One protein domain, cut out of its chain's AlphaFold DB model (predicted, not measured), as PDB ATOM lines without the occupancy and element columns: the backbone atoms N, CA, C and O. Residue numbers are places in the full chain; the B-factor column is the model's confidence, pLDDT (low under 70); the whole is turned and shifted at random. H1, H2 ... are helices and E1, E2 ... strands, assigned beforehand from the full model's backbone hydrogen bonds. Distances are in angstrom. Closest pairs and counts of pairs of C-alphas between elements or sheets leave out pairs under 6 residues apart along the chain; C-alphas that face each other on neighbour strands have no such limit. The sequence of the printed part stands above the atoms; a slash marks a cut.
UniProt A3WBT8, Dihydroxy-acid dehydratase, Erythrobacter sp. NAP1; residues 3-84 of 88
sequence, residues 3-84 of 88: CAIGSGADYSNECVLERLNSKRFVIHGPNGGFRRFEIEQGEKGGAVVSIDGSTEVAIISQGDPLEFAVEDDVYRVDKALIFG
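What this domain is: This is residues 3 to 84 of the 88 residues of the protein "Dihydroxy-acid dehydratase" of Erythrobacter sp. NAP1 (UniProt A3WBT8). A strongly twisted and curled sheet of four strands, E1 to E4, partly faces a smaller sheet of three, E5 to E7, with E2 and E3 crossing over E6 and E7. The two sheets come near each other at E4 and E5, and the short helix H1, which follows E7, sits beside the strands of the larger sheet, with its closest C-alphas to E1 and E4 being those of Ile 82 and Phe 83, while residues 3 to 15 pass from the edge of E7 across to E1. The printed part has 82 residues with seven named strands followed by one named helix, in the order E1 E2 E3 E4 E5 E6 E7 H1, and its class is mostly strand. Both sheets are antiparallel, and each is a meander, every strand the antiparallel neighbour of the one before. The whole is compact, with a radius of gyration of the C-alphas of 11.8 A, and rounded, with spans of 34 by 26 by 24 A.

How they stand to each other: The larger sheet runs E1, residues 16 to 19, E2, residues 24 to 28, E3, residues 34 to 42, and E4, residues 45 to 50, with E1 and E4 as edge strands. From edge to edge its strands' lines turn by 65 degrees, and the way across it turns by 81 degrees. The hairpin of E1 and E2 has N 18 and O 26 at 2.8 A, within hydrogen-bond range. In the hairpin of E2 and E3, N 27 and O 35 are 2.9 A apart, and in that of E3 and E4, N 40 and O 47 are 2.9 A apart. The smaller sheet runs E5, residues 58 to 61, E6, residues 66 to 70, and E7, residues 73 to 77. In the hairpin of E5 and E6, N 58 and O 69 are 2.9 A apart, and in that of E6 and E7, N 68 and O 75 are 3.0 A apart. Residues 3 to 4 pair antiparallel with residues 74 to 75 of E7. The closest C-alphas of E4 and E6 are those of Ser 50 and Val 70, 7.8 A apart. E2 and E6 are apart. H1, residues 79 to 83, is on the larger sheet at the sheet's level, with a height of 0.6 A. Its closest C-alphas to E1 are those of Ile 82 and Arg 19, 7.6 A apart. In H1 every O i to N i+4 pair is within hydrogen-bond range.

Where its parts are: E1 begins at C-alpha 16, (75.834, 18.865, 157.215). E3 is the longest strand by residues, 25.3 A from C-alpha 34 to C-alpha 42, and E4 measures 16.7 A. E2 measures 13.5 A, E6 13.3 A and E7 12.8 A. H1 ends at C-alpha 83, (71.706, 32.326, 149.635).

The domain as a whole: The C-alphas farthest apart are those of Asn 31 and Glu 43, at 35.7 A. The printed part has no cut. The link from E4 to E5, of 7 residues, is short but not tight; the other links are tight. The mean pLDDT of the printed part is 87.0, and residues 42 to 45, 53 to 54 and 84 are under 70.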
ATOM      1  N   CYS A   3      81.209  17.238 150.290       91.44
ATOM      2  CA  CYS A   3      82.462  17.813 150.753       91.44
ATOM      3  C   CYS A   3      83.588  16.785 150.719       91.44
ATOM      4  O   CYS A   3      83.358  15.597 150.925       91.44
ATOM      5  N   ALA A   4      84.804  17.256 150.502       93.31
ATOM      6  CA  ALA A   4      86.027  16.501 150.701       93.31
ATOM      7  C   ALA A   4      86.799  17.199 151.824       93.31
ATOM      8  O   ALA A   4      87.218  18.338 151.649       93.31
ATOM      9  N   ILE A   5      86.910  16.562 152.994       90.19
ATOM     10  CA  ILE A   5      87.559  17.156 154.173       90.19
ATOM     11  C   ILE A   5      88.937  16.530 154.367       90.19
ATOM     12  O   ILE A   5      89.046  15.343 154.679       90.19
ATOM     13  N   GLY A   6      89.976  17.347 154.234       86.94
ATOM     14  CA  GLY A   6      91.372  16.947 154.284       86.94
ATOM     15  C   GLY A   6      91.988  16.639 152.918       86.94
ATOM     16  O   GLY A   6      91.315  16.349 151.928       86.94
ATOM     17  N   SER A   7      93.321  16.679 152.888       87.25
ATOM     18  CA  SER A   7      94.098  16.552 151.657       87.25
ATOM     19  C   SER A   7      93.895  15.183 151.009       87.25
ATOM     20  O   SER A   7      94.176  14.146 151.614       87.25
ATOM     21  N   GLY A   8      93.399  15.179 149.770       85.38
ATOM     22  CA  GLY A   8      93.123  13.956 149.013       85.38
ATOM     23  C   GLY A   8      91.896  13.170 149.486       85.38
ATOM     24  O   GLY A   8      91.778  11.997 149.138       85.38
ATOM     25  N   ALA A   9      91.006  13.778 150.275       88.38
ATOM     26  CA  ALA A   9      89.748  13.153 150.652       88.38
ATOM     27  C   ALA A   9      88.802  13.002 149.450       88.38
ATOM     28  O   ALA A   9      88.739  13.861 148.567       88.38
ATOM     29  N   ASP A  10      88.033  11.915 149.445       89.19
ATOM     30  CA  ASP A  10      86.931  11.737 148.508       89.19
ATOM     31  C   ASP A  10      85.733  12.604 148.909       89.19
ATOM     32  O   ASP A  10      85.516  12.912 150.085       89.19
ATOM     33  N   TYR A  11      84.918  12.968 147.918       89.69
ATOM     34  CA  TYR A  11      83.647  13.630 148.181       89.69
ATOM     35  C   TYR A  11      82.705  12.695 148.947       89.69
ATOM     36  O   TYR A  11      82.396  11.597 148.485       89.69
ATOM     37  N   SER A  12      82.206  13.170 150.084       89.19
ATOM     38  CA  SER A  12      81.159  12.525 150.868       89.19
ATOM     39  C   SER A  12      79.940  13.438 150.998       89.19
ATOM     40  O   SER A  12      80.059  14.659 151.132       89.19
ATOM     41  N   ASN A  13      78.757  12.823 151.011       91.06
ATOM     42  CA  ASN A  13      77.477  13.491 151.257       91.06
ATOM     43  C   ASN A  13      77.147  13.577 152.762       91.06
ATOM     44  O   ASN A  13      76.029  13.895 153.148       91.06
ATOM     45  N   GLU A  14      78.112  13.252 153.626       89.38
ATOM     46  CA  GLU A  14      77.956  13.269 155.085       89.38
ATOM     47  C   GLU A  14      78.152  14.658 155.703       89.38
ATOM     48  O   GLU A  14      77.909  14.838 156.896       89.38
ATOM     49  N   CYS A  15      78.576  15.655 154.918       91.75
ATOM     50  CA  CYS A  15      78.634  17.021 155.416       91.75
ATOM     51  C   CYS A  15      77.245  17.599 155.659       91.75
ATOM     52  O   CYS A  15      76.372  17.579 154.788       91.75
ATOM     53  N   VAL A  16      77.084  18.219 156.822       92.00
ATOM     54  CA  VAL A  16      75.834  18.865 157.215       92.00
ATOM     55  C   VAL A  16      76.031  20.371 157.225       92.00
ATOM     56  O   VAL A  16      76.868  20.893 157.960       92.00
ATOM     57  N   LEU A  17      75.230  21.077 156.428       93.19
ATOM     58  CA  LEU A  17      75.151  22.531 156.475       93.19
ATOM     59  C   LEU A  17      74.096  22.962 157.491       93.19
ATOM     60  O   LEU A  17      72.915  22.651 157.352       93.19
ATOM     61  N   GLU A  18      74.520  23.740 158.477       92.75
ATOM     62  CA  GLU A  18      73.661  24.351 159.480       92.75
ATOM     63  C   GLU A  18      73.636  25.867 159.289       92.75
ATOM     64  O   GLU A  18      74.659  26.550 159.359       92.75
ATOM     65  N   ARG A  19      72.451  26.430 159.055       90.94
ATOM     66  CA  ARG A  19      72.300  27.875 158.885       90.94
ATOM     67  C   ARG A  19      72.080  28.544 160.239       90.94
ATOM     68  O   ARG A  19      71.069  28.306 160.888       90.94
ATOM     69  N   LEU A  20      73.004  29.419 160.634       90.06
ATOM     70  CA  LEU A  20      72.911  30.160 161.896       90.06
ATOM     71  C   LEU A  20      72.008  31.388 161.761       90.06
ATOM     72  O   LEU A  20      71.285  31.744 162.686       90.06
ATOM     73  N   ASN A  21      72.089  32.077 160.620       88.25
ATOM     74  CA  ASN A  21      71.224  33.201 160.262       88.25
ATOM     75  C   ASN A  21      71.293  33.474 158.747       88.25
ATOM     76  O   ASN A  21      71.868  32.703 157.978       88.25
ATOM     77  N   SER A  22      70.723  34.590 158.290       84.44
ATOM     78  CA  SER A  22      70.699  34.948 156.867       84.44
ATOM     79  C   SER A  22      72.086  35.127 156.245       84.44
ATOM     80  O   SER A  22      72.217  34.933 155.041       84.44
ATOM     81  N   LYS A  23      73.096  35.479 157.051       88.12
ATOM     82  CA  LYS A  23      74.468  35.769 156.624       88.12
ATOM     83  C   LYS A  23      75.494  34.755 157.116       88.12
ATOM     84  O   LYS A  23      76.629  34.844 156.693       88.12
ATOM     85  N   ARG A  24      75.166  33.832 158.019       90.94
ATOM     86  CA  ARG A  24      76.148  32.908 158.605       90.94
ATOM     87  C   ARG A  24      75.662  31.479 158.574       90.94
ATOM     88  O   ARG A  24      74.494  31.207 158.858       90.94
ATOM     89  N   PHE A  25      76.587  30.575 158.305       92.75
ATOM     90  CA  PHE A  25      76.343  29.143 158.307       92.75
ATOM     91  C   PHE A  25      77.579  28.391 158.797       92.75
ATOM     92  O   PHE A  25      78.686  28.926 158.825       92.75
ATOM     93  N   VAL A  26      77.366  27.156 159.225       93.12
ATOM     94  CA  VAL A  26      78.397  26.219 159.658       93.12
ATOM     95  C   VAL A  26      78.295  24.987 158.782       93.12
ATOM     96  O   VAL A  26      77.196  24.552 158.449       93.12
ATOM     97  N   ILE A  27      79.434  24.429 158.402       93.06
ATOM     98  CA  ILE A  27      79.504  23.117 157.774       93.06
ATOM     99  C   ILE A  27      80.166  22.177 158.770       93.06
ATOM    100  O   ILE A  27      81.296  22.423 159.191       93.06
ATOM    101  N   HIS A  28      79.457  21.113 159.134       92.94
ATOM    102  CA  HIS A  28      79.970  20.014 159.943       92.94
ATOM    103  C   HIS A  28      80.507  18.929 159.014       92.94
ATOM    104  O   HIS A  28      79.785  18.456 158.136       92.94
ATOM    105  N   GLY A  29      81.775  18.573 159.191       89.75
ATOM    106  CA  GLY A  29      82.456  17.538 158.424       89.75
ATOM    107  C   GLY A  29      82.227  16.131 158.989       89.75
ATOM    108  O   GLY A  29      81.964  15.978 160.185       89.75
ATOM    109  N   PRO A  30      82.409  15.077 158.170       88.25
ATOM    110  CA  PRO A  30      82.301  13.684 158.616       88.25
ATOM    111  C   PRO A  30      83.337  13.302 159.684       88.25
ATOM    112  O   PRO A  30      83.135  12.362 160.447       88.25
ATOM    113  N   ASN A  31      84.441  14.047 159.782       85.62
ATOM    114  CA  ASN A  31      85.465  13.862 160.812       85.62
ATOM    115  C   ASN A  31      85.069  14.426 162.195       85.62
ATOM    116  O   ASN A  31      85.872  14.364 163.125       85.62
ATOM    117  N   GLY A  32      83.867  15.000 162.336       85.25
ATOM    118  CA  GLY A  32      83.399  15.666 163.556       85.25
ATOM    119  C   GLY A  32      83.931  17.091 163.742       85.25
ATOM    120  O   GLY A  32      83.628  17.730 164.750       85.25
ATOM    121  N   GLY A  33      84.720  17.598 162.791       88.69
ATOM    122  CA  GLY A  33      85.121  18.999 162.724       88.69
ATOM    123  C   GLY A  33      84.012  19.879 162.152       88.69
ATOM    124  O   GLY A  33      83.051  19.398 161.556       88.69
ATOM    125  N   PHE A  34      84.158  21.192 162.305       91.25
ATOM    126  CA  PHE A  34      83.250  22.153 161.695       91.25
ATOM    127  C   PHE A  34      83.995  23.408 161.248       91.25
ATOM    128  O   PHE A  34      85.024  23.765 161.825       91.25
ATOM    129  N   ARG A  35      83.445  24.096 160.245       91.00
ATOM    130  CA  ARG A  35      83.898  25.425 159.819       91.00
ATOM    131  C   ARG A  35      82.735  26.390 159.698       91.00
ATOM    132  O   ARG A  35      81.643  26.019 159.271       91.00
ATOM    133  N   ARG A  36      82.977  27.635 160.088       93.44
ATOM    134  CA  ARG A  36      82.016  28.733 160.134       93.44
ATOM    135  C   ARG A  36      82.292  29.696 158.996       93.44
ATOM    136  O   ARG A  36      83.414  30.161 158.805       93.44
ATOM    137  N   PHE A  37      81.225  30.050 158.304       92.56
ATOM    138  CA  PHE A  37      81.257  30.900 157.134       92.56
ATOM    139  C   PHE A  37      80.306  32.078 157.291       92.56
ATOM    140  O   PHE A  37      79.244  31.971 157.919       92.56
ATOM    141  N   GLU A  38      80.685  33.203 156.698       91.12
ATOM    142  CA  GLU A  38      79.833  34.368 156.511       91.12
ATOM    143  C   GLU A  38      79.574  34.586 155.018       91.12
ATOM    144  O   GLU A  38      80.359  34.201 154.153       91.12
ATOM    145  N   ILE A  39      78.426  35.176 154.723       89.31
ATOM    146  CA  ILE A  39      78.022  35.623 153.405       89.31
ATOM    147  C   ILE A  39      78.174  37.136 153.388       89.31
ATOM    148  O   ILE A  39      77.374  37.861 153.993       89.31
ATOM    149  N   GLU A  40      79.177  37.610 152.663       87.00
ATOM    150  CA  GLU A  40      79.337  39.025 152.369       87.00
ATOM    151  C   GLU A  40      78.515  39.383 151.137       87.00
ATOM    152  O   GLU A  40      78.624  38.751 150.090       87.00
ATOM    153  N   GLN A  41      77.660  40.397 151.245       78.25
ATOM    154  CA  GLN A  41      76.922  40.899 150.090       78.25
ATOM    155  C   GLN A  41      77.792  41.911 149.344       78.25
ATOM    156  O   GLN A  41      78.039  43.002 149.854       78.25
ATOM    157  N   GLY A  42      78.246  41.544 148.146       65.75
ATOM    158  CA  GLY A  42      78.934  42.444 147.227       65.75
ATOM    159  C   GLY A  42      78.024  42.935 146.100       65.75
ATOM    160  O   GLY A  42      76.929  42.417 145.878       65.75
ATOM    161  N   GLU A  43      78.515  43.901 145.322       57.12
ATOM    162  CA  GLU A  43      77.796  44.481 144.173       57.12
ATOM    163  C   GLU A  43      77.463  43.455 143.070       57.12
ATOM    164  O   GLU A  43      76.567  43.682 142.261       57.12
ATOM    165  N   LYS A  44      78.169  42.314 143.035       59.56
ATOM    166  CA  LYS A  44      77.992  41.233 142.048       59.56
ATOM    167  C   LYS A  44      77.291  39.984 142.605       59.56
ATOM    168  O   LYS A  44      77.230  38.973 141.911       59.56
ATOM    169  N   GLY A  45      76.784  40.040 143.839       66.69
ATOM    170  CA  GLY A  45      76.176  38.904 144.539       66.69
ATOM    171  C   GLY A  45      76.856  38.584 145.872       66.69
ATOM    172  O   GLY A  45      77.784  39.271 146.298       66.69
ATOM    173  N   GLY A  46      76.362  37.551 146.557       75.75
ATOM    174  CA  GLY A  46      76.930  37.106 147.828       75.75
ATOM    175  C   GLY A  46      78.222  36.298 147.644       75.75
ATOM    176  O   GLY A  46      78.269  35.399 146.806       75.75
ATOM    177  N   ALA A  47      79.251  36.602 148.431       83.12
ATOM    178  CA  ALA A  47      80.512  35.869 148.513       83.12
ATOM    179  C   ALA A  47      80.583  35.082 149.828       83.12
ATOM    180  O   ALA A  47      80.123  35.562 150.860       83.12
ATOM    181  N   VAL A  48      81.147  33.874 149.784       88.44
ATOM    182  CA  VAL A  48      81.392  33.054 150.977       88.44
ATOM    183  C   VAL A  48      82.771  33.393 151.526       88.44
ATOM    184  O   VAL A  48      83.753  33.316 150.793       88.44
ATOM    185  N   VAL A  49      82.842  33.723 152.812       90.19
ATOM    186  CA  VAL A  49      84.094  33.982 153.532       90.19
ATOM    187  C   VAL A  49      84.194  33.092 154.765       90.19
ATOM    188  O   VAL A  49      83.188  32.804 155.414       90.19
ATOM    189  N   SER A  50      85.402  32.634 155.091       90.56
ATOM    190  CA  SER A  50      85.659  31.900 156.332       90.56
ATOM    191  C   SER A  50      85.700  32.881 157.501       90.56
ATOM    192  O   SER A  50      86.354  33.918 157.421       90.56
ATOM    193  N   ILE A  51      85.015  32.552 158.597       88.12
ATOM    194  CA  ILE A  51      85.116  33.287 159.870       88.12
ATOM    195  C   ILE A  51      86.215  32.668 160.750       88.12
ATOM    196  O   ILE A  51      86.720  33.294 161.684       88.12
ATOM    197  N   ASP A  52      86.581  31.417 160.477       75.25
ATOM    198  CA  ASP A  52      87.614  30.715 161.221       75.25
ATOM    199  C   ASP A  52      88.999  31.129 160.714       75.25
ATOM    200  O   ASP A  52      89.482  30.658 159.685       75.25
ATOM    201  N   GLY A  53      89.640  32.025 161.470       67.25
ATOM    202  CA  GLY A  53      91.024  32.436 161.251       67.25
ATOM    203  C   GLY A  53      91.217  33.419 160.098       67.25
ATOM    204  O   GLY A  53      90.353  34.231 159.794       67.25
ATOM    205  N   SER A  54      92.405  33.367 159.493       67.19
ATOM    206  CA  SER A  54      92.802  34.206 158.353       67.19
ATOM    207  C   SER A  54      92.814  33.416 157.040       67.19
ATOM    208  O   SER A  54      93.544  33.763 156.111       67.19
ATOM    209  N   THR A  55      92.064  32.318 156.987       80.44
ATOM    210  CA  THR A  55      92.071  31.414 155.844       80.44
ATOM    211  C   THR A  55      91.168  31.950 154.745       80.44
ATOM    212  O   THR A  55      89.968  32.143 154.945       80.44
ATOM    213  N   GLU A  56      91.751  32.174 153.573       85.56
ATOM    214  CA  GLU A  56      91.021  32.650 152.406       85.56
ATOM    215  C   GLU A  56      90.158  31.533 151.800       85.56
ATOM    216  O   GLU A  56      90.567  30.371 151.734       85.56
ATOM    217  N   VAL A  57      88.951  31.891 151.359       90.50
ATOM    218  CA  VAL A  57      88.073  30.992 150.604       90.50
ATOM    219  C   VAL A  57      88.446  31.088 149.130       90.50
ATOM    220  O   VAL A  57      88.262  32.129 148.499       90.50
ATOM    221  N   ALA A  58      88.926  29.987 148.561       91.31
ATOM    222  CA  ALA A  58      89.229  29.887 147.142       91.31
ATOM    223  C   ALA A  58      87.993  29.398 146.379       91.31
ATOM    224  O   ALA A  58      87.564  28.255 146.527       91.31
ATOM    225  N   ILE A  59      87.404  30.250 145.543       91.19
ATOM    226  CA  ILE A  59      86.268  29.852 144.706       91.19
ATOM    227  C   ILE A  59      86.770  29.012 143.528       91.19
ATOM    228  O   ILE A  59      87.521  29.509 142.690       91.19
ATOM    229  N   ILE A  60      86.321  27.759 143.444       92.50
ATOM    230  CA  ILE A  60      86.657  26.850 142.341       92.50
ATOM    231  C   ILE A  60      85.626  26.986 141.217       92.50
ATOM    232  O   ILE A  60      85.983  27.099 140.045       92.50
ATOM    233  N   SER A  61      84.337  27.029 141.568       90.69
ATOM    234  CA  SER A  61      83.243  27.206 140.615       90.69
ATOM    235  C   SER A  61      82.147  28.082 141.202       90.69
ATOM    236  O   SER A  61      81.581  27.777 142.248       90.69
ATOM    237  N   GLN A  62      81.783  29.141 140.478       86.19
ATOM    238  CA  GLN A  62      80.616  29.974 140.780       86.19
ATOM    239  C   GLN A  62      79.309  29.410 140.197       86.19
ATOM    240  O   GLN A  62      78.346  30.162 140.053       86.19
ATOM    241  N   GLY A  63      79.256  28.125 139.834       87.06
ATOM    242  CA  GLY A  63      78.059  27.466 139.306       87.06
ATOM    243  C   GLY A  63      76.960  27.233 140.347       87.06
ATOM    244  O   GLY A  63      76.951  27.841 141.418       87.06
ATOM    245  N   ASP A  64      76.010  26.370 140.003       86.50
ATOM    246  CA  ASP A  64      75.091  25.741 140.951       86.50
ATOM    247  C   ASP A  64      75.229  24.219 140.753       86.50
ATOM    248  O   ASP A  64      74.861  23.722 139.684       86.50
ATOM    249  N   PRO A  65      75.881  23.495 141.683       90.31
ATOM    250  CA  PRO A  65      76.322  23.939 143.011       90.31
ATOM    251  C   PRO A  65      77.532  24.897 142.992       90.31
ATOM    252  O   PRO A  65      78.367  24.868 142.085       90.31
ATOM    253  N   LEU A  66      77.631  25.743 144.025       91.25
ATOM    254  CA  LEU A  66      78.818  26.547 144.321       91.25
ATOM    255  C   LEU A  66      79.923  25.616 144.834       91.25
ATOM    256  O   LEU A  66      79.703  24.873 145.793       91.25
ATOM    257  N   GLU A  67      81.111  25.700 144.241       93.69
ATOM    258  CA  GLU A  67      82.285  24.945 144.679       93.69
ATOM    259  C   GLU A  67      83.370  25.893 145.184       93.69
ATOM    260  O   GLU A  67      83.789  26.816 144.476       93.69
ATOM    261  N   PHE A  68      83.829  25.671 146.409       92.88
ATOM    262  CA  PHE A  68      84.879  26.469 147.032       92.88
ATOM    263  C   PHE A  68      85.756  25.612 147.939       92.88
ATOM    264  O   PHE A  68      85.306  24.601 148.477       92.88
ATOM    265  N   ALA A  69      87.003  26.033 148.111       92.94
ATOM    266  CA  ALA A  69      87.978  25.384 148.964       92.94
ATOM    267  C   ALA A  69      88.453  26.300 150.091       92.94
ATOM    268  O   ALA A  69      88.479  27.526 149.961       92.94
ATOM    269  N   VAL A  70      88.827  25.676 151.203       91.56
ATOM    270  CA  VAL A  70      89.399  26.306 152.392       91.56
ATOM    271  C   VAL A  70      90.519  25.397 152.870       91.56
ATOM    272  O   VAL A  70      90.254  24.307 153.369       91.56
ATOM    273  N   GLU A  71      91.765  25.841 152.722       90.31
ATOM    274  CA  GLU A  71      92.944  24.982 152.926       90.31
ATOM    275  C   GLU A  71      92.872  23.734 152.029       90.31
ATOM    276  O   GLU A  71      92.816  23.864 150.806       90.31
ATOM    277  N   ASP A  72      92.857  22.545 152.625       90.50
ATOM    278  CA  ASP A  72      92.733  21.256 151.946       90.50
ATOM    279  C   ASP A  72      91.278  20.767 151.823       90.50
ATOM    280  O   ASP A  72      91.039  19.704 151.253       90.50
ATOM    281  N   ASP A  73      90.304  21.509 152.358       91.69
ATOM    282  CA  ASP A  73      88.899  21.111 152.324       91.69
ATOM    283  C   ASP A  73      88.197  21.695 151.100       91.69
ATOM    284  O   ASP A  73      88.339  22.882 150.802       91.69
ATOM    285  N   VAL A  74      87.368  20.893 150.438       93.88
ATOM    286  CA  VAL A  74      86.551  21.310 149.294       93.88
ATOM    287  C   VAL A  74      85.076  21.107 149.608       93.88
ATOM    288  O   VAL A  74      84.665  20.055 150.094       93.88
ATOM    289  N   TYR A  75      84.259  22.106 149.292       93.50
ATOM    290  CA  TYR A  75      82.829  22.132 149.572       93.50
ATOM    291  C   TYR A  75      82.038  22.356 148.286       93.50
ATOM    292  O   TYR A  75      82.305  23.303 147.546       93.50
ATOM    293  N   ARG A  76      81.027  21.514 148.054       94.50
ATOM    294  CA  ARG A  76      80.021  21.642 146.991       94.50
ATOM    295  C   ARG A  76      78.660  21.882 147.612       94.50
ATOM    296  O   ARG A  76      78.029  20.968 148.151       94.50
ATOM    297  N   VAL A  77      78.212  23.125 147.541       91.56
ATOM    298  CA  VAL A  77      77.008  23.584 148.231       91.56
ATOM    299  C   VAL A  77      76.032  24.166 147.224       91.56
ATOM    300  O   VAL A  77      76.370  25.082 146.475       91.56
ATOM    301  N   ASP A  78      74.797  23.670 147.235       90.88
ATOM    302  CA  ASP A  78      73.717  24.259 146.445       90.88
ATOM    303  C   ASP A  78      73.475  25.696 146.905       90.88
ATOM    304  O   ASP A  78      73.290  25.963 148.101       90.88
ATOM    305  N   LYS A  79      73.440  26.647 145.968       87.56
ATOM    306  CA  LYS A  79      73.307  28.066 146.320       87.56
ATOM    307  C   LYS A  79      72.010  28.359 147.053       87.56
ATOM    308  O   LYS A  79      71.987  29.240 147.911       87.56
ATOM    309  N   ALA A  80      70.953  27.599 146.779       86.19
ATOM    310  CA  ALA A  80      69.677  27.720 147.473       86.19
ATOM    311  C   ALA A  80      69.795  27.491 148.995       86.19
ATOM    312  O   ALA A  80      69.070  28.123 149.765       86.19
ATOM    313  N   LEU A  81      70.737  26.655 149.453       84.69
ATOM    314  CA  LEU A  81      70.941  26.375 150.880       84.69
ATOM    315  C   LEU A  81      71.578  27.568 151.613       84.69
ATOM    316  O   LEU A  81      71.195  27.893 152.740       84.69
ATOM    317  N   ILE A  82      72.508  28.260 150.948       86.06
ATOM    318  CA  ILE A  82      73.298  29.364 151.519       86.06
ATOM    319  C   ILE A  82      72.711  30.746 151.233       86.06
ATOM    320  O   ILE A  82      72.578  31.553 152.146       86.06
ATOM    321  N   PHE A  83      72.279  31.028 150.009       79.19
ATOM    322  CA  PHE A  83      71.706  32.326 149.635       79.19
ATOM    323  C   PHE A  83      70.186  32.389 149.837       79.19
ATOM    324  O   PHE A  83      69.624  33.478 149.891       79.19
ATOM    325  N   GLY A  84      69.547  31.244 150.100       65.81
ATOM    326  CA  GLY A  84      68.094  31.112 150.160       65.81
ATOM    327  C   GLY A  84      67.529  30.787 148.780       65.81
ATOM    328  O   GLY A  84      67.973  31.337 147.774       65.81
TER     329      GLY A  84